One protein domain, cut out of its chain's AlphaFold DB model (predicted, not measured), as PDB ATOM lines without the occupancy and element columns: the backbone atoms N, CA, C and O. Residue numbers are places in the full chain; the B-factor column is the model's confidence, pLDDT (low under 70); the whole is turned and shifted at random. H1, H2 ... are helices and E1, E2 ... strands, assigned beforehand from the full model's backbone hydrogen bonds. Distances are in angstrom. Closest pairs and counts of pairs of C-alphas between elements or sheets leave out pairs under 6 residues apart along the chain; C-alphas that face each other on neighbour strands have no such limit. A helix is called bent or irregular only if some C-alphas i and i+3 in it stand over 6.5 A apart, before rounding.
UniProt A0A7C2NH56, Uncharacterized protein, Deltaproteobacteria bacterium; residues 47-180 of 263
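AT A GLANCE: This is residues 47 to 180 of the 263 residues of an uncharacterized protein of Deltaproteobacteria bacterium (UniProt A0A7C2NH56). One long, twisted sheet of six strands curls round the short helix H1 on one face, while the longer helix H3 packs on the opposite face, making three layers. The printed part has 134 residues with three named helices and six named strands, H1 E1 E2 H2 E3 E4 E5 E6 H3; the antiparallel sheet runs E2 E1 E3 E4 E5 E6, and the class is mixed. It is compact, with a radius of gyration of the C-alphas of 15.0 A, yet elongated, spanning 51 by 28 by 23 A.

HOW THE PARTS SIT: E3, residues 103 to 116, and E4, residues 119 to 132, form a hairpin, with N 110 and O 125 at 2.9 A, within hydrogen-bond range. E4 forms another with E5, residues 135 to 145, N 130 and O 138 at 2.8 A; E5 bends by 81 degrees at residue 138. E5 and the edge strand E6, residues 149 to 155, are a hairpin, N 141 and O 153 at 2.8 A. E3 to E6 are a meander, each strand the antiparallel neighbour of the one before. E3 also neighbours E1, residues 72 to 84, N 79 and O 107 at 2.9 A. E1 forms a hairpin with the edge strand E2, residues 87 to 91, N 89 and O 82 at 2.9 A. E2, H2, residues 93 to 98, and E3 are a split strand-helix-strand unit, two strands running the same way with E1 between them, its crossover right-handed. H2 only grazes the sheet; its closest C-alpha pair with E1 is Ala 93 and Leu 80, 6.7 A. H1, residues 56 to 64, is on the sheet, the closest C-alphas with E5 being Leu 56 and Ala 135, 6.7 A. H1 and H2 only just touch, with 3 pairs of C-alphas within 8 A, closest Gly 57 and Val 97. H3, residues 159 to 175, is on the opposite face from H1; its closest C-alphas with E4 are Leu 172 and Ser 126, 7.4 A. Every O i to N i+4 pair is within hydrogen-bond range in H1 and H2, and 11 of 13 in H3, which is irregular, with C-alphas 160 and 163 7.7 A apart.

IN THESE COORDINATES: From first to last C-alpha E4 measures 42.7 A, E3 42.1 A, E1 36.0 A, E5 26.6 A and H3 25.2 A. H1 begins with C-alpha 56 at (-7.466, -12.193, 1.070); H3 ends with C-alpha 175 at (-12.790, -35.409, 1.788).

THE WHOLE: The two C-alphas farthest apart, of Gly 85 and Gly 117, are 51.5 A apart. The printed part has no cut and no long link. Mean pLDDT of the printed part is 92.5; residue 47 is under 70.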
ATOM      1  N   PRO A  47       8.739 -17.812   0.928       67.44
ATOM      2  CA  PRO A  47       7.476 -17.102   0.815       67.44
ATOM      3  C   PRO A  47       6.990 -16.684   2.215       67.44
ATOM      4  O   PRO A  47       7.219 -17.417   3.187       67.44
ATOM      5  N   PRO A  48       6.354 -15.505   2.339       82.50
ATOM      6  CA  PRO A  48       5.885 -15.013   3.627       82.50
ATOM      7  C   PRO A  48       4.942 -16.039   4.265       82.50
ATOM      8  O   PRO A  48       4.092 -16.610   3.591       82.50
ATOM      9  N   LEU A  49       5.086 -16.295   5.564       89.81
ATOM     10  CA  LEU A  49       4.134 -17.145   6.280       89.81
ATOM     11  C   LEU A  49       2.798 -16.408   6.443       89.81
ATOM     12  O   LEU A  49       2.800 -15.180   6.565       89.81
ATOM     13  N   PRO A  50       1.661 -17.129   6.484       95.50
ATOM     14  CA  PRO A  50       0.401 -16.498   6.833       95.50
ATOM     15  C   PRO A  50       0.498 -15.931   8.248       95.50
ATOM     16  O   PRO A  50       1.054 -16.559   9.154       95.50
ATOM     17  N   SER A  51      -0.056 -14.740   8.428       95.94
ATOM     18  CA  SER A  51      -0.104 -14.041   9.706       95.94
ATOM     19  C   SER A  51      -1.491 -13.438   9.909       95.94
ATOM     20  O   SER A  51      -2.117 -13.038   8.922       95.94
ATOM     21  N   PRO A  52      -1.976 -13.328  11.158       96.44
ATOM     22  CA  PRO A  52      -3.215 -12.612  11.435       96.44
ATOM     23  C   PRO A  52      -3.210 -11.208  10.807       96.44
ATOM     24  O   PRO A  52      -2.183 -10.528  10.813       96.44
ATOM     25  N   GLY A  53      -4.339 -10.800  10.232       97.50
ATOM     26  CA  GLY A  53      -4.510  -9.537   9.511       97.50
ATOM     27  C   GLY A  53      -4.086  -9.550   8.037       97.50
ATOM     28  O   GLY A  53      -4.309  -8.558   7.352       97.50
ATOM     29  N   MET A  54      -3.500 -10.640   7.524       97.81
ATOM     30  CA  MET A  54      -3.153 -10.760   6.100       97.81
ATOM     31  C   MET A  54      -4.407 -10.667   5.213       97.81
ATOM     32  O   MET A  54      -5.405 -11.326   5.503       97.81
ATOM     33  N   ALA A  55      -4.342  -9.885   4.131       97.81
ATOM     34  CA  ALA A  55      -5.476  -9.669   3.230       97.81
ATOM     35  C   ALA A  55      -5.816 -10.923   2.401       97.81
ATOM     36  O   ALA A  55      -4.932 -11.738   2.108       97.81
ATOM     37  N   LEU A  56      -7.059 -11.063   1.920       97.31
ATOM     38  CA  LEU A  56      -7.466 -12.193   1.070       97.31
ATOM     39  C   LEU A  56      -6.581 -12.339  -0.170       97.31
ATOM     40  O   LEU A  56      -6.195 -13.451  -0.542       97.31
ATOM     41  N   GLY A  57      -6.264 -11.217  -0.821       96.38
ATOM     42  CA  GLY A  57      -5.397 -11.191  -1.998       96.38
ATOM     43  C   GLY A  57      -4.024 -11.807  -1.718       96.38
ATOM     44  O   GLY A  57      -3.545 -12.620  -2.514       96.38
ATOM     45  N   ASP A  58      -3.451 -11.499  -0.556       96.31
ATOM     46  CA  ASP A  58      -2.144 -11.994  -0.126       96.31
ATOM     47  C   ASP A  58      -2.198 -13.473   0.258       96.31
ATOM     48  O   ASP A  58      -1.318 -14.235  -0.136       96.31
ATOM     49  N   VAL A  59      -3.268 -13.929   0.921       96.88
ATOM     50  CA  VAL A  59      -3.474 -15.363   1.202       96.88
ATOM     51  C   VAL A  59      -3.583 -16.167  -0.101       96.88
ATOM     52  O   VAL A  59      -3.003 -17.248  -0.237       96.88
ATOM     53  N   LEU A  60      -4.295 -15.647  -1.105       96.25
ATOM     54  CA  LEU A  60      -4.399 -16.300  -2.412       96.25
ATOM     55  C   LEU A  60      -3.075 -16.273  -3.185       96.25
ATOM     56  O   LEU A  60      -2.765 -17.243  -3.884       96.25
ATOM     57  N   ALA A  61      -2.302 -15.190  -3.078       94.00
ATOM     58  CA  ALA A  61      -0.968 -15.095  -3.660       94.00
ATOM     59  C   ALA A  61      -0.002 -16.087  -2.994       94.00
ATOM     60  O   ALA A  61       0.687 -16.831  -3.694       94.00
ATOM     61  N   LEU A  62      -0.026 -16.182  -1.663       93.44
ATOM     62  CA  LEU A  62       0.730 -17.152  -0.874       93.44
ATOM     63  C   LEU A  62       0.482 -18.582  -1.366       93.44
ATOM     64  O   LEU A  62       1.423 -19.306  -1.675       93.44
ATOM     65  N   LEU A  63      -0.786 -18.974  -1.528       93.06
ATOM     66  CA  LEU A  63      -1.159 -20.322  -1.977       93.06
ATOM     67  C   LEU A  63      -0.689 -20.672  -3.396       93.06
ATOM     68  O   LEU A  63      -0.599 -21.855  -3.738       93.06
ATOM     69  N   ARG A  64      -0.418 -19.659  -4.222       89.06
ATOM     70  CA  ARG A  64       0.085 -19.807  -5.595       89.06
ATOM     71  C   ARG A  64       1.596 -19.687  -5.691       89.06
ATOM     72  O   ARG A  64       2.159 -20.083  -6.709       89.06
ATOM     73  N   THR A  65       2.236 -19.123  -4.673       84.94
ATOM     74  CA  THR A  65       3.682 -18.953  -4.666       84.94
ATOM     75  C   THR A  65       4.320 -20.334  -4.542       84.94
ATOM     76  O   THR A  65       3.904 -21.166  -3.730       84.94
ATOM     77  N   GLY A  66       5.284 -20.610  -5.421       77.25
ATOM     78  CA  GLY A  66       6.087 -21.822  -5.335       77.25
ATOM     79  C   GLY A  66       6.886 -21.843  -4.035       77.25
ATOM     80  O   GLY A  66       7.195 -20.801  -3.461       77.25
ATOM     81  N   GLU A  67       7.220 -23.035  -3.566       82.00
ATOM     82  CA  GLU A  67       8.103 -23.183  -2.413       82.00
ATOM     83  C   GLU A  67       9.576 -23.136  -2.867       82.00
ATOM     84  O   GLU A  67       9.891 -23.543  -3.992       82.00
ATOM     85  N   PRO A  68      10.502 -22.658  -2.021       73.88
ATOM     86  CA  PRO A  68      11.922 -22.646  -2.346       73.88
ATOM     87  C   PRO A  68      12.483 -24.076  -2.414       73.88
ATOM     88  O   PRO A  68      12.010 -24.978  -1.725       73.88
ATOM     89  N   GLY A  69      13.538 -24.285  -3.211       75.69
ATOM     90  CA  GLY A  69      14.290 -25.552  -3.219       75.69
ATOM     91  C   GLY A  69      14.073 -26.473  -4.422       75.69
ATOM     92  O   GLY A  69      14.445 -27.636  -4.350       75.69
ATOM     93  N   GLY A  70      13.502 -25.982  -5.529       78.38
ATOM     94  CA  GLY A  70      13.473 -26.711  -6.811       78.38
ATOM     95  C   GLY A  70      12.499 -27.896  -6.888       78.38
ATOM     96  O   GLY A  70      12.449 -28.575  -7.909       78.38
ATOM     97  N   MET A  71      11.711 -28.125  -5.840       88.75
ATOM     98  CA  MET A  71      10.639 -29.118  -5.815       88.75
ATOM     99  C   MET A  71       9.382 -28.642  -6.555       88.75
ATOM    100  O   MET A  71       9.088 -27.448  -6.628       88.75
ATOM    101  N   ASP A  72       8.610 -29.597  -7.071       91.62
ATOM    102  CA  ASP A  72       7.346 -29.348  -7.763       91.62
ATOM    103  C   ASP A  72       6.189 -29.357  -6.756       91.62
ATOM    104  O   ASP A  72       5.861 -30.397  -6.169       91.62
ATOM    105  N   VAL A  73       5.582 -28.189  -6.537       92.25
ATOM    106  CA  VAL A  73       4.423 -28.025  -5.655       92.25
ATOM    107  C   VAL A  73       3.207 -27.616  -6.475       92.25
ATOM    108  O   VAL A  73       3.119 -26.490  -6.960       92.25
ATOM    109  N   ASP A  74       2.238 -28.528  -6.582       93.88
ATOM    110  CA  ASP A  74       1.014 -28.337  -7.359       93.88
ATOM    111  C   ASP A  74      -0.231 -28.185  -6.460       93.88
ATOM    112  O   ASP A  74      -0.460 -28.978  -5.538       93.88
ATOM    113  N   VAL A  75      -1.049 -27.152  -6.711       95.00
ATOM    114  CA  VAL A  75      -2.348 -26.956  -6.039       95.00
ATOM    115  C   VAL A  75      -3.377 -27.872  -6.706       95.00
ATOM    116  O   VAL A  75      -3.813 -27.631  -7.828       95.00
ATOM    117  N   ARG A  76      -3.772 -28.938  -6.008       95.06
ATOM    118  CA  ARG A  76      -4.748 -29.937  -6.476       95.06
ATOM    119  C   ARG A  76      -6.181 -29.444  -6.377       95.06
ATOM    120  O   ARG A  76      -7.023 -29.831  -7.180       95.06
ATOM    121  N   GLU A  77      -6.455 -28.651  -5.353       95.31
ATOM    122  CA  GLU A  77      -7.780 -28.129  -5.060       95.31
ATOM    123  C   GLU A  77      -7.629 -26.782  -4.362       95.31
ATOM    124  O   GLU A  77      -6.806 -26.634  -3.458       95.31
ATOM    125  N   LEU A  78      -8.424 -25.807  -4.790       96.44
ATOM    126  CA  LEU A  78      -8.578 -24.524  -4.124       96.44
ATOM    127  C   LEU A  78     -10.068 -24.203  -4.106       96.44
ATOM    128  O   LEU A  78     -10.687 -24.077  -5.162       96.44
ATOM    129  N   ARG A  79     -10.639 -24.107  -2.911       96.44
ATOM    130  CA  ARG A  79     -12.037 -23.740  -2.703       96.44
ATOM    131  C   ARG A  79     -12.110 -22.504  -1.842       96.44
ATOM    132  O   ARG A  79     -11.377 -22.394  -0.864       96.44
ATOM    133  N   LEU A  80     -13.022 -21.621  -2.212       97.56
ATOM    134  CA  LEU A  80     -13.428 -20.496  -1.399       97.56
ATOM    135  C   LEU A  80     -14.920 -20.637  -1.142       97.56
ATOM    136  O   LEU A  80     -15.676 -21.045  -2.028       97.56
ATOM    137  N   ALA A  81     -15.327 -20.307   0.069       97.25
ATOM    138  CA  ALA A  81     -16.724 -20.240   0.433       97.25
ATOM    139  C   ALA A  81     -16.971 -19.015   1.299       97.25
ATOM    140  O   ALA A  81     -16.160 -18.691   2.164       97.25
ATOM    141  N   ARG A  82     -18.110 -18.368   1.078       96.62
ATOM    142  CA  ARG A  82     -18.667 -17.415   2.023       96.62
ATOM    143  C   ARG A  82     -19.444 -18.186   3.081       96.62
ATOM    144  O   ARG A  82     -20.202 -19.099   2.742       96.62
ATOM    145  N   VAL A  83     -19.257 -17.818   4.340       94.25
ATOM    146  CA  VAL A  83     -19.925 -18.460   5.471       94.25
ATOM    147  C   VAL A  83     -20.952 -17.492   6.047       94.25
ATOM    148  O   VAL A  83     -20.637 -16.360   6.407       94.25
ATOM    149  N   ARG A  84     -22.221 -17.906   6.086       88.25
ATOM    150  CA  ARG A  84     -23.326 -17.100   6.635       88.25
ATOM    151  C   ARG A  84     -24.210 -17.968   7.512       88.25
ATOM    152  O   ARG A  84     -24.903 -18.845   7.007       88.25
ATOM    153  N   GLY A  85     -24.176 -17.747   8.827       78.62
ATOM    154  CA  GLY A  85     -24.968 -18.543   9.776       78.62
ATOM    155  C   GLY A  85     -24.692 -20.049   9.665       78.62
ATOM    156  O   GLY A  85     -25.621 -20.848   9.722       78.62
ATOM    157  N   GLY A  86     -23.433 -20.429   9.414       77.56
ATOM    158  CA  GLY A  86     -23.018 -21.820   9.204       77.56
ATOM    159  C   GLY A  86     -23.314 -22.396   7.813       77.56
ATOM    160  O   GLY A  86     -22.928 -23.531   7.539       77.56
ATOM    161  N   LEU A  87     -23.962 -21.645   6.914       86.25
ATOM    162  CA  LEU A  87     -24.153 -22.047   5.520       86.25
ATOM    163  C   LEU A  87     -22.922 -21.704   4.686       86.25
ATOM    164  O   LEU A  87     -22.394 -20.598   4.781       86.25
ATOM    165  N   TRP A  88     -22.509 -22.656   3.849       92.12
ATOM    166  CA  TRP A  88     -21.335 -22.559   2.988       92.12
ATOM    167  C   TRP A  88     -21.766 -22.304   1.549       92.12
ATOM    168  O   TRP A  88     -22.263 -23.205   0.871       92.12
ATOM    169  N   GLU A  89     -21.553 -21.085   1.075       95.12
ATOM    170  CA  GLU A  89     -21.810 -20.699  -0.309       95.12
ATOM    171  C   GLU A  89     -20.484 -20.673  -1.069       95.12
ATOM    172  O   GLU A  89     -19.608 -19.865  -0.772       95.12
ATOM    173  N   ALA A  90     -20.304 -21.580  -2.030       96.38
ATOM    174  CA  ALA A  90     -19.092 -21.601  -2.840       96.38
ATOM    175  C   ALA A  90     -19.000 -20.328  -3.694       96.38
ATOM    176  O   ALA A  90     -19.924 -20.025  -4.444       96.38
ATOM    177  N   ILE A  91     -17.863 -19.638  -3.620       97.75
ATOM    178  CA  ILE A  91     -17.605 -18.400  -4.366       97.75
ATOM    179  C   ILE A  91     -16.324 -18.524  -5.187       97.75
ATOM    180  O   ILE A  91     -15.427 -19.318  -4.887       97.75
ATOM    181  N   SER A  92     -16.214 -17.727  -6.248       97.19
ATOM    182  CA  SER A  92     -14.973 -17.668  -7.028       97.19
ATOM    183  C   SER A  92     -13.927 -16.771  -6.353       97.19
ATOM    184  O   SER A  92     -14.269 -15.812  -5.669       97.19
ATOM    185  N   ALA A  93     -12.637 -16.999  -6.621       95.88
ATOM    186  CA  ALA A  93     -11.574 -16.105  -6.143       95.88
ATOM    187  C   ALA A  93     -11.760 -14.648  -6.613       95.88
ATOM    188  O   ALA A  93     -11.458 -13.714  -5.882       95.88
ATOM    189  N   ARG A  94     -12.281 -14.446  -7.832       96.19
ATOM    190  CA  ARG A  94     -12.551 -13.105  -8.371       96.19
ATOM    191  C   ARG A  94     -13.677 -12.408  -7.612       96.19
ATOM    192  O   ARG A  94     -13.597 -11.207  -7.398       96.19
ATOM    193  N   GLU A  95     -14.728 -13.144  -7.278       96.56
ATOM    194  CA  GLU A  95     -15.850 -12.635  -6.492       96.56
ATOM    195  C   GLU A  95     -15.402 -12.285  -5.076       96.56
ATOM    196  O   GLU A  95     -15.609 -11.158  -4.646       96.56
ATOM    197  N   ALA A  96     -14.688 -13.202  -4.420       95.62
ATOM    198  CA  ALA A  96     -14.167 -13.015  -3.073       95.62
ATOM    199  C   ALA A  96     -13.274 -11.764  -2.958       95.62
ATOM    200  O   ALA A  96     -13.408 -11.005  -2.014       95.62
ATOM    201  N   VAL A  97     -12.409 -11.502  -3.948       95.75
ATOM    202  CA  VAL A  97     -11.551 -10.299  -3.968       95.75
ATOM    203  C   VAL A  97     -12.336  -9.012  -4.255       95.75
ATOM    204  O   VAL A  97     -11.938  -7.941  -3.811       95.75
ATOM    205  N   ARG A  98     -13.433  -9.077  -5.021       96.56
ATOM    206  CA  ARG A  98     -14.267  -7.896  -5.315       96.56
ATOM    207  C   ARG A  98     -15.164  -7.503  -4.146       96.56
ATOM    208  O   ARG A  98     -15.492  -6.330  -4.022       96.56
ATOM    209  N   ASP A  99     -15.581  -8.485  -3.358       96.44
ATOM    210  CA  ASP A  99     -16.482  -8.329  -2.222       96.44
ATOM    211  C   ASP A  99     -16.009  -9.227  -1.061       96.44
ATOM    212  O   ASP A  99     -16.584 -10.303  -0.827       96.44
ATOM    213  N   PRO A 100     -14.932  -8.814  -0.359       95.12
ATOM    214  CA  PRO A 100     -14.336  -9.592   0.723       95.12
ATOM    215  C   PRO A 100     -15.091  -9.446   2.054       95.12
ATOM    216  O   PRO A 100     -14.605  -9.902   3.088       95.12
ATOM    217  N   ALA A 101     -16.262  -8.797   2.047       95.06
ATOM    218  CA  ALA A 101     -17.056  -8.556   3.242       95.06
ATOM    219  C   ALA A 101     -17.625  -9.855   3.833       95.06
ATOM    220  O   ALA A 101     -18.059 -10.771   3.118       95.06
ATOM    221  N   GLY A 102     -17.697  -9.886   5.163       94.44
ATOM    222  CA  GLY A 102     -18.151 -11.033   5.933       94.44
ATOM    223  C   GLY A 102     -17.096 -12.129   6.046       94.44
ATOM    224  O   GLY A 102     -15.898 -11.902   5.889       94.44
ATOM    225  N   GLU A 103     -17.555 -13.334   6.368       96.81
ATOM    226  CA  GLU A 103     -16.684 -14.471   6.639       96.81
ATOM    227  C   GLU A 103     -16.391 -15.273   5.366       96.81
ATOM    228  O   GLU A 103     -17.306 -15.722   4.663       96.81
ATOM    229  N   ILE A 104     -15.106 -15.474   5.078       97.81
ATOM    230  CA  ILE A 104     -14.619 -16.247   3.938       97.81
ATOM    231  C   ILE A 104     -13.720 -17.362   4.445       97.81
ATOM    232  O   ILE A 104     -12.698 -17.133   5.086       97.81
ATOM    233  N   ALA A 105     -14.066 -18.588   4.081       97.62
ATOM    234  CA  ALA A 105     -13.249 -19.754   4.334       97.62
ATOM    235  C   ALA A 105     -12.547 -20.202   3.052       97.62
ATOM    236  O   ALA A 105     -13.154 -20.307   1.981       97.62
ATOM    237  N   ILE A 106     -11.259 -20.506   3.170       97.56
ATOM    238  CA  ILE A 106     -10.432 -21.007   2.078       97.56
ATOM    239  C   ILE A 106      -9.916 -22.384   2.455       97.56
ATOM    240  O   ILE A 106      -9.431 -22.613   3.562       97.56
ATOM    241  N   LEU A 107      -9.971 -23.292   1.494       96.56
ATOM    242  CA  LEU A 107      -9.402 -24.621   1.592       96.56
ATOM    243  C   LEU A 107      -8.471 -24.838   0.412       96.56
ATOM    244  O   LEU A 107      -8.857 -24.635  -0.740       96.56
ATOM    245  N   SER A 108      -7.261 -25.300   0.694       95.94
ATOM    246  CA  SER A 108      -6.296 -25.672  -0.333       95.94
ATOM    247  C   SER A 108      -5.786 -27.083  -0.098       95.94
ATOM    248  O   SER A 108      -5.445 -27.434   1.024       95.94
ATOM    249  N   VAL A 109      -5.698 -27.893  -1.149       95.44
ATOM    250  CA  VAL A 109      -4.967 -29.165  -1.125       95.44
ATOM    251  C   VAL A 109      -3.777 -29.027  -2.047       95.44
ATOM    252  O   VAL A 109      -3.935 -28.814  -3.250       95.44
ATOM    253  N   ARG A 110      -2.580 -29.163  -1.487       94.69
ATOM    254  CA  ARG A 110      -1.312 -29.021  -2.202       94.69
ATOM    255  C   ARG A 110      -0.562 -30.341  -2.182       94.69
ATOM    256  O   ARG A 110      -0.630 -31.103  -1.211       94.69
ATOM    257  N   ARG A 111       0.152 -30.621  -3.266       94.50
ATOM    258  CA  ARG A 111       0.991 -31.804  -3.413       94.50
ATOM    259  C   ARG A 111       2.412 -31.370  -3.729       94.50
ATOM    260  O   ARG A 111       2.620 -30.678  -4.711       94.50
ATOM    261  N   CYS A 112       3.363 -31.843  -2.936       94.25
ATOM    262  CA  CYS A 112       4.786 -31.726  -3.213       94.25
ATOM    263  C   CYS A 112       5.315 -33.004  -3.865       94.25
ATOM    264  O   CYS A 112       4.899 -34.120  -3.514       94.25
ATOM    265  N   ARG A 113       6.233 -32.833  -4.817       93.88
ATOM    266  CA  ARG A 113       7.055 -33.884  -5.414       93.88
ATOM    267  C   ARG A 113       8.481 -33.378  -5.524       93.88
ATOM    268  O   ARG A 113       8.709 -32.287  -6.033       93.88
ATOM    269  N   ASP A 114       9.422 -34.207  -5.115       92.25
ATOM    270  CA  ASP A 114      10.841 -33.911  -5.247       92.25
ATOM    271  C   ASP A 114      11.607 -35.181  -5.645       92.25
ATOM    272  O   ASP A 114      11.134 -36.304  -5.418       92.25
ATOM    273  N   TRP A 115      12.760 -35.000  -6.280       90.12
ATOM    274  CA  TRP A 115      13.636 -36.069  -6.745       90.12
ATOM    275  C   TRP A 115      15.067 -35.789  -6.304       90.12
ATOM    276  O   TRP A 115      15.665 -34.791  -6.700       90.12
ATOM    277  N   VAL A 116      15.648 -36.713  -5.540       85.88
ATOM    278  CA  VAL A 116      17.062 -36.651  -5.149       85.88
ATOM    279  C   VAL A 116      17.750 -37.910  -5.658       85.88
ATOM    280  O   VAL A 116      17.589 -39.001  -5.115       85.88
ATOM    281  N   GLY A 117      18.481 -37.778  -6.766       88.19
ATOM    282  CA  GLY A 117      19.056 -38.925  -7.467       88.19
ATOM    283  C   GLY A 117      17.965 -39.863  -7.992       88.19
ATOM    284  O   GLY A 117      17.274 -39.537  -8.954       88.19
ATOM    285  N   ARG A 118      17.822 -41.041  -7.371       90.12
ATOM    286  CA  ARG A 118      16.774 -42.032  -7.693       90.12
ATOM    287  C   ARG A 118      15.630 -42.056  -6.681       90.12
ATOM    288  O   ARG A 118      14.641 -42.751  -6.906       90.12
ATOM    289  N   GLU A 119      15.766 -41.333  -5.577       86.94
ATOM    290  CA  GLU A 119      14.755 -41.297  -4.529       86.94
ATOM    291  C   GLU A 119      13.671 -40.291  -4.878       86.94
ATOM    292  O   GLU A 119      13.946 -39.155  -5.277       86.94
ATOM    293  N   ARG A 120      12.422 -40.725  -4.717       90.50
ATOM    294  CA  ARG A 120      11.245 -39.912  -4.981       90.50
ATOM    295  C   ARG A 120      10.583 -39.534  -3.670       90.50
ATOM    296  O   ARG A 120      10.087 -40.395  -2.952       90.50
ATOM    297  N   TRP A 121      10.461 -38.238  -3.439       90.62
ATOM    298  CA  TRP A 121       9.767 -37.687  -2.286       90.62
ATOM    299  C   TRP A 121       8.395 -37.176  -2.709       90.62
ATOM    300  O   TRP A 121       8.227 -36.577  -3.778       90.62
ATOM    301  N   ARG A 122       7.372 -37.444  -1.893       93.00
ATOM    302  CA  ARG A 122       6.007 -36.984  -2.153       93.00
ATOM    303  C   ARG A 122       5.266 -36.740  -0.850       93.00
ATOM    304  O   ARG A 122       5.204 -37.615   0.003       93.00
ATOM    305  N   ALA A 123       4.583 -35.606  -0.775       92.12
ATOM    306  CA  ALA A 123       3.634 -35.323   0.293       92.12
ATOM    307  C   ALA A 123       2.379 -34.648  -0.270       92.12
ATOM    308  O   ALA A 123       2.446 -33.904  -1.246       92.12
ATOM    309  N   THR A 124       1.228 -34.902   0.347       93.06
ATOM    310  CA  THR A 124      -0.016 -34.163   0.093       93.06
ATOM    311  C   THR A 124      -0.497 -33.597   1.418       93.06
ATOM    312  O   THR A 124      -0.561 -34.335   2.407       93.06
ATOM    313  N   ARG A 125      -0.834 -32.308   1.452       94.31
ATOM    314  CA  ARG A 125      -1.370 -31.651   2.645       94.31
ATOM    315  C   ARG A 125      -2.501 -30.705   2.290       94.31
ATOM    316  O   ARG A 125      -2.485 -30.057   1.245       94.31
ATOM    317  N   SER A 126      -3.479 -30.651   3.181       95.31
ATOM    318  CA  SER A 126      -4.574 -29.699   3.148       95.31
ATOM    319  C   SER A 126      -4.266 -28.537   4.080       95.31
ATOM    320  O   SER A 126      -3.857 -28.747   5.214       95.31
ATOM    321  N   SER A 127      -4.444 -27.317   3.590       96.06
ATOM    322  CA  SER A 127      -4.407 -26.092   4.381       96.06
ATOM    323  C   SER A 127      -5.789 -25.466   4.434       96.06
ATOM    324  O   SER A 127      -6.584 -25.633   3.501       96.06
ATOM    325  N   TRP A 128      -6.047 -24.699   5.484       97.44
ATOM    326  CA  TRP A 128      -7.252 -23.900   5.593       97.44
ATOM    327  C   TRP A 128      -7.020 -22.534   6.207       97.44
ATOM    328  O   TRP A 128      -6.051 -22.332   6.933       97.44
ATOM    329  N   PHE A 129      -7.920 -21.612   5.880       98.31
ATOM    330  CA  PHE A 129      -7.871 -20.212   6.280       98.31
ATOM    331  C   PHE A 129      -9.295 -19.717   6.518       98.31
ATOM    332  O   PHE A 129     -10.206 -20.102   5.781       98.31
ATOM    333  N   ILE A 130      -9.478 -18.864   7.517       98.25
ATOM    334  CA  ILE A 130     -10.728 -18.159   7.793       98.25
ATOM    335  C   ILE A 130     -10.397 -16.677   7.873       98.25
ATOM    336  O   ILE A 130      -9.532 -16.263   8.649       98.25
ATOM    337  N   LEU A 131     -11.078 -15.904   7.039       98.19
ATOM    338  CA  LEU A 131     -10.973 -14.462   6.966       98.19
ATOM    339  C   LEU A 131     -12.312 -13.843   7.359       98.19
ATOM    340  O   LEU A 131     -13.363 -14.416   7.057       98.19
ATOM    341  N   ARG A 132     -12.271 -12.666   7.974       97.50
ATOM    342  CA  ARG A 132     -13.438 -11.820   8.229       97.50
ATOM    343  C   ARG A 132     -13.127 -10.417   7.734       97.50
ATOM    344  O   ARG A 132     -12.103  -9.852   8.103       97.50
ATOM    345  N   ASP A 133     -13.996  -9.888   6.877       96.81
ATOM    346  CA  ASP A 133     -13.880  -8.534   6.322       96.81
ATOM    347  C   ASP A 133     -12.488  -8.265   5.718       96.81
ATOM    348  O   ASP A 133     -11.816  -7.293   6.050       96.81
ATOM    349  N   ASP A 134     -12.054  -9.168   4.832       97.38
ATOM    350  CA  ASP A 134     -10.731  -9.209   4.178       97.38
ATOM    351  C   ASP A 134      -9.524  -9.548   5.076       97.38
ATOM    352  O   ASP A 134      -8.441  -9.780   4.554       97.38
ATOM    353  N   ALA A 135      -9.670  -9.654   6.398       98.25
ATOM    354  CA  ALA A 135      -8.551  -9.926   7.301       98.25
ATOM    355  C   ALA A 135      -8.463 -11.407   7.702       98.25
ATOM    356  O   ALA A 135      -9.434 -11.993   8.181       98.25
ATOM    357  N   LEU A 136      -7.285 -12.023   7.555       98.50
ATOM    358  CA  LEU A 136      -7.020 -13.382   8.036       98.50
ATOM    359  C   LEU A 136      -7.060 -13.454   9.564       98.50
ATOM    360  O   LEU A 136      -6.285 -12.777  10.234       98.50
ATOM    361  N   GLU A 137      -7.896 -14.328  10.120       98.00
ATOM    362  CA  GLU A 137      -8.020 -14.491  11.575       98.00
ATOM    363  C   GLU A 137      -7.551 -15.855  12.071       98.00
ATOM    364  O   GLU A 137      -6.992 -15.960  13.160       98.00
ATOM    365  N   ALA A 138      -7.749 -16.899  11.268       98.25
ATOM    366  CA  ALA A 138      -7.440 -18.267  11.658       98.25
ATOM    367  C   ALA A 138      -6.912 -19.066  10.475       98.25
ATOM    368  O   ALA A 138      -7.364 -18.885   9.342       98.25
ATOM    369  N   PHE A 139      -5.973 -19.973  10.721       98.25
ATOM    370  CA  PHE A 139      -5.424 -20.821   9.672       98.25
ATOM    371  C   PHE A 139      -4.719 -22.066  10.207       98.25
ATOM    372  O   PHE A 139      -4.147 -22.089  11.294       98.25
ATOM    373  N   ASP A 140      -4.670 -23.080   9.354       97.00
ATOM    374  CA  ASP A 140      -3.753 -24.210   9.433       97.00
ATOM    375  C   ASP A 140      -3.093 -24.343   8.065       97.00
ATOM    376  O   ASP A 140      -3.694 -24.845   7.113       97.00
ATOM    377  N   HIS A 141      -1.872 -23.835   7.938       96.12
ATOM    378  CA  HIS A 141      -1.154 -23.798   6.676       96.12
ATOM    379  C   HIS A 141       0.051 -24.728   6.687       96.12
ATOM    380  O   HIS A 141       0.937 -24.631   7.538       96.12
ATOM    381  N   TRP A 142       0.105 -25.614   5.696       93.88
ATOM    382  CA  TRP A 142       1.238 -26.497   5.461       93.88
ATOM    383  C   TRP A 142       2.134 -25.947   4.359       93.88
ATOM    384  O   TRP A 142       1.689 -25.744   3.222       93.88
ATOM    385  N   ARG A 143       3.414 -25.796   4.703       91.81
ATOM    386  CA  ARG A 143       4.497 -25.509   3.761       91.81
ATOM    387  C   ARG A 143       5.290 -26.772   3.463       91.81
ATOM    388  O   ARG A 143       5.370 -27.676   4.305       91.81
ATOM    389  N   PHE A 144       5.904 -26.793   2.288       90.75
ATOM    390  CA  PHE A 144       6.866 -27.821   1.920       90.75
ATOM    391  C   PHE A 144       8.267 -27.210   1.902       90.75
ATOM    392  O   PHE A 144       8.446 -26.091   1.443       90.75
ATOM    393  N   GLY A 145       9.246 -27.936   2.426       89.06
ATOM    394  CA  GLY A 145      10.675 -27.674   2.278       89.06
ATOM    395  C   GLY A 145      11.343 -28.773   1.444       89.06
ATOM    396  O   GLY A 145      10.651 -29.694   0.996       89.06
ATOM    397  N   PRO A 146      12.676 -28.725   1.271       88.25
ATOM    398  CA  PRO A 146      13.434 -29.713   0.500       88.25
ATOM    399  C   PRO A 146      13.052 -31.157   0.842       88.25
ATOM    400  O   PRO A 146      12.797 -31.468   2.007       88.25
ATOM    401  N   ARG A 147      13.003 -32.049  -0.160       89.44
ATOM    402  CA  ARG A 147      12.539 -33.443  -0.005       89.44
ATOM    403  C   ARG A 147      11.102 -33.550   0.514       89.44
ATOM    404  O   ARG A 147      10.735 -34.513   1.185       89.44
ATOM    405  N   CYS A 148      10.276 -32.549   0.213       90.06
ATOM    406  CA  CYS A 148       8.915 -32.413   0.727       90.06
ATOM    407  C   CYS A 148       8.819 -32.426   2.264       90.06
ATOM    408  O   CYS A 148       7.807 -32.871   2.818       90.06
ATOM    409  N   ALA A 149       9.854 -31.915   2.941       87.12
ATOM    410  CA  ALA A 149       9.851 -31.610   4.366       87.12
ATOM    411  C   ALA A 149       8.598 -30.822   4.756       87.12
ATOM    412  O   ALA A 149       8.207 -29.902   4.047       87.12
ATOM    413  N   LEU A 150       7.970 -31.138   5.884       88.12
ATOM    414  CA  LEU A 150       6.737 -30.467   6.290       88.12
ATOM    415  C   LEU A 150       7.006 -29.409   7.353       88.12
ATOM    416  O   LEU A 150       7.595 -29.703   8.389       88.12
ATOM    417  N   GLY A 151       6.493 -28.204   7.121       90.56
ATOM    418  CA  GLY A 151       6.328 -27.184   8.153       90.56
ATOM    419  C   GLY A 151       4.862 -26.792   8.302       90.56
ATOM    420  O   GLY A 151       4.071 -26.978   7.374       90.56
ATOM    421  N   ASN A 152       4.504 -26.235   9.457       93.38
ATOM    422  CA  ASN A 152       3.143 -25.792   9.730       93.38
ATOM    423  C   ASN A 152       3.130 -24.413  10.389       93.38
ATOM    424  O   ASN A 152       3.814 -24.198  11.384       93.38
ATOM    425  N   ALA A 153       2.341 -23.502   9.824       95.06
ATOM    426  CA  ALA A 153       1.938 -22.263  10.469       95.06
ATOM    427  C   ALA A 153       0.483 -22.435  10.909       95.06
ATOM    428  O   ALA A 153      -0.362 -22.832  10.104       95.06
ATOM    429  N   PHE A 154       0.199 -22.183  12.184       96.81
ATOM    430  CA  PHE A 154      -1.100 -22.483  12.772       96.81
ATOM    431  C   PHE A 154      -1.550 -21.370  13.716       96.81
ATOM    432  O   PHE A 154      -0.816 -20.995  14.629       96.81
ATOM    433  N   ALA A 155      -2.774 -20.896  13.505       97.69
ATOM    434  CA  ALA A 155      -3.489 -19.986  14.382       97.69
ATOM    435  C   ALA A 155      -4.937 -20.492  14.522       97.69
ATOM    436  O   ALA A 155      -5.662 -20.528  13.523       97.69
ATOM    437  N   PRO A 156      -5.366 -20.931  15.720       97.81
ATOM    438  CA  PRO A 156      -6.727 -21.411  15.925       97.81
ATOM    439  C   PRO A 156      -7.734 -20.267  15.795       97.81
ATOM    440  O   PRO A 156      -7.415 -19.112  16.072       97.81
ATOM    441  N   ALA A 157      -8.968 -20.599  15.428       96.88
ATOM    442  CA  ALA A 157     -10.031 -19.617  15.325       96.88
ATOM    443  C   ALA A 157     -10.405 -19.024  16.692       96.88
ATOM    444  O   ALA A 157     -10.430 -19.767  17.689       96.88
ATOM    445  N   PRO A 158     -10.719 -17.714  16.745       95.06
ATOM    446  CA  PRO A 158     -11.281 -17.088  17.935       95.06
ATOM    447  C   PRO A 158     -12.688 -17.645  18.234       95.06
ATOM    448  O   PRO A 158     -13.291 -18.289  17.365       95.06
ATOM    449  N   PRO A 159     -13.227 -17.431  19.454       94.00
ATOM    450  CA  PRO A 159     -14.492 -18.017  19.906       94.00
ATOM    451  C   PRO A 159     -15.668 -17.872  18.931       94.00
ATOM    452  O   PRO A 159     -16.430 -18.820  18.742       94.00
ATOM    453  N   GLU A 160     -15.799 -16.720  18.280       93.44
ATOM    454  CA  GLU A 160     -16.878 -16.431  17.334       93.44
ATOM    455  C   GLU A 160     -16.784 -17.207  16.006       93.44
ATOM    456  O   GLU A 160     -17.801 -17.383  15.340       93.44
ATOM    457  N   LEU A 161     -15.599 -17.714  15.638       94.69
ATOM    458  CA  LEU A 161     -15.333 -18.440  14.385       94.69
ATOM    459  C   LEU A 161     -15.137 -19.956  14.603       94.69
ATOM    460  O   LEU A 161     -14.806 -20.698  13.672       94.69
ATOM    461  N   LEU A 162     -15.347 -20.450  15.829       93.75
ATOM    462  CA  LEU A 162     -15.099 -21.854  16.185       93.75
ATOM    463  C   LEU A 162     -15.935 -22.845  15.380       93.75
ATOM    464  O   LEU A 162     -15.444 -23.917  15.021       93.75
ATOM    465  N   GLU A 163     -17.201 -22.526  15.117       92.88
ATOM    466  CA  GLU A 163     -18.073 -23.444  14.383       92.88
ATOM    467  C   GLU A 163     -17.651 -23.569  12.916       92.88
ATOM    468  O   GLU A 163     -17.678 -24.666  12.349       92.88
ATOM    469  N   THR A 164     -17.157 -22.478  12.329       94.00
ATOM    470  CA  THR A 164     -16.564 -22.487  10.993       94.00
ATOM    471  C   THR A 164     -15.316 -23.349  10.957       94.00
ATOM    472  O   THR A 164     -15.226 -24.232  10.102       94.00
ATOM    473  N   GLU A 165     -14.385 -23.164  11.899       95.50
ATOM    474  CA  GLU A 165     -13.191 -24.011  11.996       95.50
ATOM    475  C   GLU A 165     -13.579 -25.489  12.100       95.50
ATOM    476  O   GLU A 165     -13.072 -26.321  11.347       95.50
ATOM    477  N   ARG A 166     -14.509 -25.834  12.998       93.56
ATOM    478  CA  ARG A 166     -14.956 -27.220  13.206       93.56
ATOM    479  C   ARG A 166     -15.576 -27.814  11.950       93.56
ATOM    480  O   ARG A 166     -15.266 -28.954  11.597       93.56
ATOM    481  N   THR A 167     -16.434 -27.058  11.276       90.81
ATOM    482  CA  THR A 167     -17.099 -27.507  10.050       90.81
ATOM    483  C   THR A 167     -16.090 -27.722   8.934       90.81
ATOM    484  O   THR A 167     -16.112 -28.755   8.263       90.81
ATOM    485  N   LEU A 168     -15.155 -26.791   8.777       91.56
ATOM    486  CA  LEU A 168     -14.118 -26.878   7.769       91.56
ATOM    487  C   LEU A 168     -13.152 -28.040   8.039       91.56
ATOM    488  O   LEU A 168     -12.813 -28.788   7.120       91.56
ATOM    489  N   ARG A 169     -12.761 -28.251   9.300       91.56
ATOM    490  CA  ARG A 169     -11.944 -29.400   9.705       91.56
ATOM    491  C   ARG A 169     -12.663 -30.714   9.431       91.56
ATOM    492  O   ARG A 169     -12.070 -31.599   8.826       91.56
ATOM    493  N   ARG A 170     -13.950 -30.819   9.773       90.56
ATOM    494  CA  ARG A 170     -14.766 -32.007   9.480       90.56
ATOM    495  C   ARG A 170     -14.876 -32.263   7.976       90.56
ATOM    496  O   ARG A 170     -14.750 -33.403   7.536       90.56
ATOM    497  N   PHE A 171     -15.085 -31.216   7.179       88.56
ATOM    498  CA  PHE A 171     -15.111 -31.321   5.720       88.56
ATOM    499  C   PHE A 171     -13.774 -31.843   5.172       88.56
ATOM    500  O   PHE A 171     -13.754 -32.736   4.321       88.56
ATOM    501  N   LEU A 172     -12.656 -31.323   5.687       89.56
ATOM    502  CA  LEU A 172     -11.317 -31.790   5.339       89.56
ATOM    503  C   LEU A 172     -11.088 -33.245   5.739       89.56
ATOM    504  O   LEU A 172     -10.647 -34.023   4.904       89.56
ATOM    505  N   GLU A 173     -11.436 -33.631   6.962       89.31
ATOM    506  CA  GLU A 173     -11.297 -35.002   7.461       89.31
ATOM    507  C   GLU A 173     -12.078 -36.013   6.611       89.31
ATOM    508  O   GLU A 173     -11.595 -37.116   6.376       89.31
ATOM    509  N   GLN A 174     -13.250 -35.633   6.098       90.62
ATOM    510  CA  GLN A 174     -14.071 -36.502   5.251       90.62
ATOM    511  C   GLN A 174     -13.559 -36.598   3.810       90.62
ATOM    512  O   GLN A 174     -13.588 -37.674   3.212       90.62
ATOM    513  N   ARG A 175     -13.132 -35.475   3.219       89.06
ATOM    514  CA  ARG A 175     -12.790 -35.409   1.788       89.06
ATOM    515  C   ARG A 175     -11.316 -35.690   1.513       89.06
ATOM    516  O   ARG A 175     -10.987 -36.283   0.489       89.06
ATOM    517  N   HIS A 176     -10.452 -35.258   2.423       86.81
ATOM    518  CA  HIS A 176      -8.998 -35.362   2.351       86.81
ATOM    519  C   HIS A 176      -8.446 -35.756   3.723       86.81
ATOM    520  O   HIS A 176      -7.814 -34.911   4.366       86.81
ATOM    521  N   PRO A 177      -8.691 -37.002   4.184       84.06
ATOM    522  CA  PRO A 177      -8.282 -37.443   5.511       84.06
ATOM    523  C   PRO A 177      -6.813 -37.082   5.765       84.06
ATOM    524  O   PRO A 177      -5.932 -37.565   5.040       84.06
ATOM    525  N   PRO A 178      -6.524 -36.179   6.720       78.06
ATOM    526  CA  PRO A 178      -5.166 -35.719   6.924       78.06
ATOM    527  C   PRO A 178      -4.339 -36.867   7.498       78.06
ATOM    528  O   PRO A 178      -4.757 -37.550   8.433       78.06
ATOM    529  N   ALA A 179      -3.134 -37.058   6.964       83.69
ATOM    530  CA  ALA A 179      -2.147 -37.851   7.681       83.69
ATOM    531  C   ALA A 179      -1.882 -37.184   9.044       83.69
ATOM    532  O   ALA A 179      -1.865 -35.946   9.104       83.69
ATOM    533  N   PRO A 180      -1.649 -37.960  10.118       86.19
ATOM    534  CA  PRO A 180      -1.320 -37.390  11.415       86.19
ATOM    535  C   PRO A 180      -0.163 -36.384  11.301       86.19
ATOM    536  O   PRO A 180       0.814 -36.654  10.589       86.19
TER     537      PRO A 180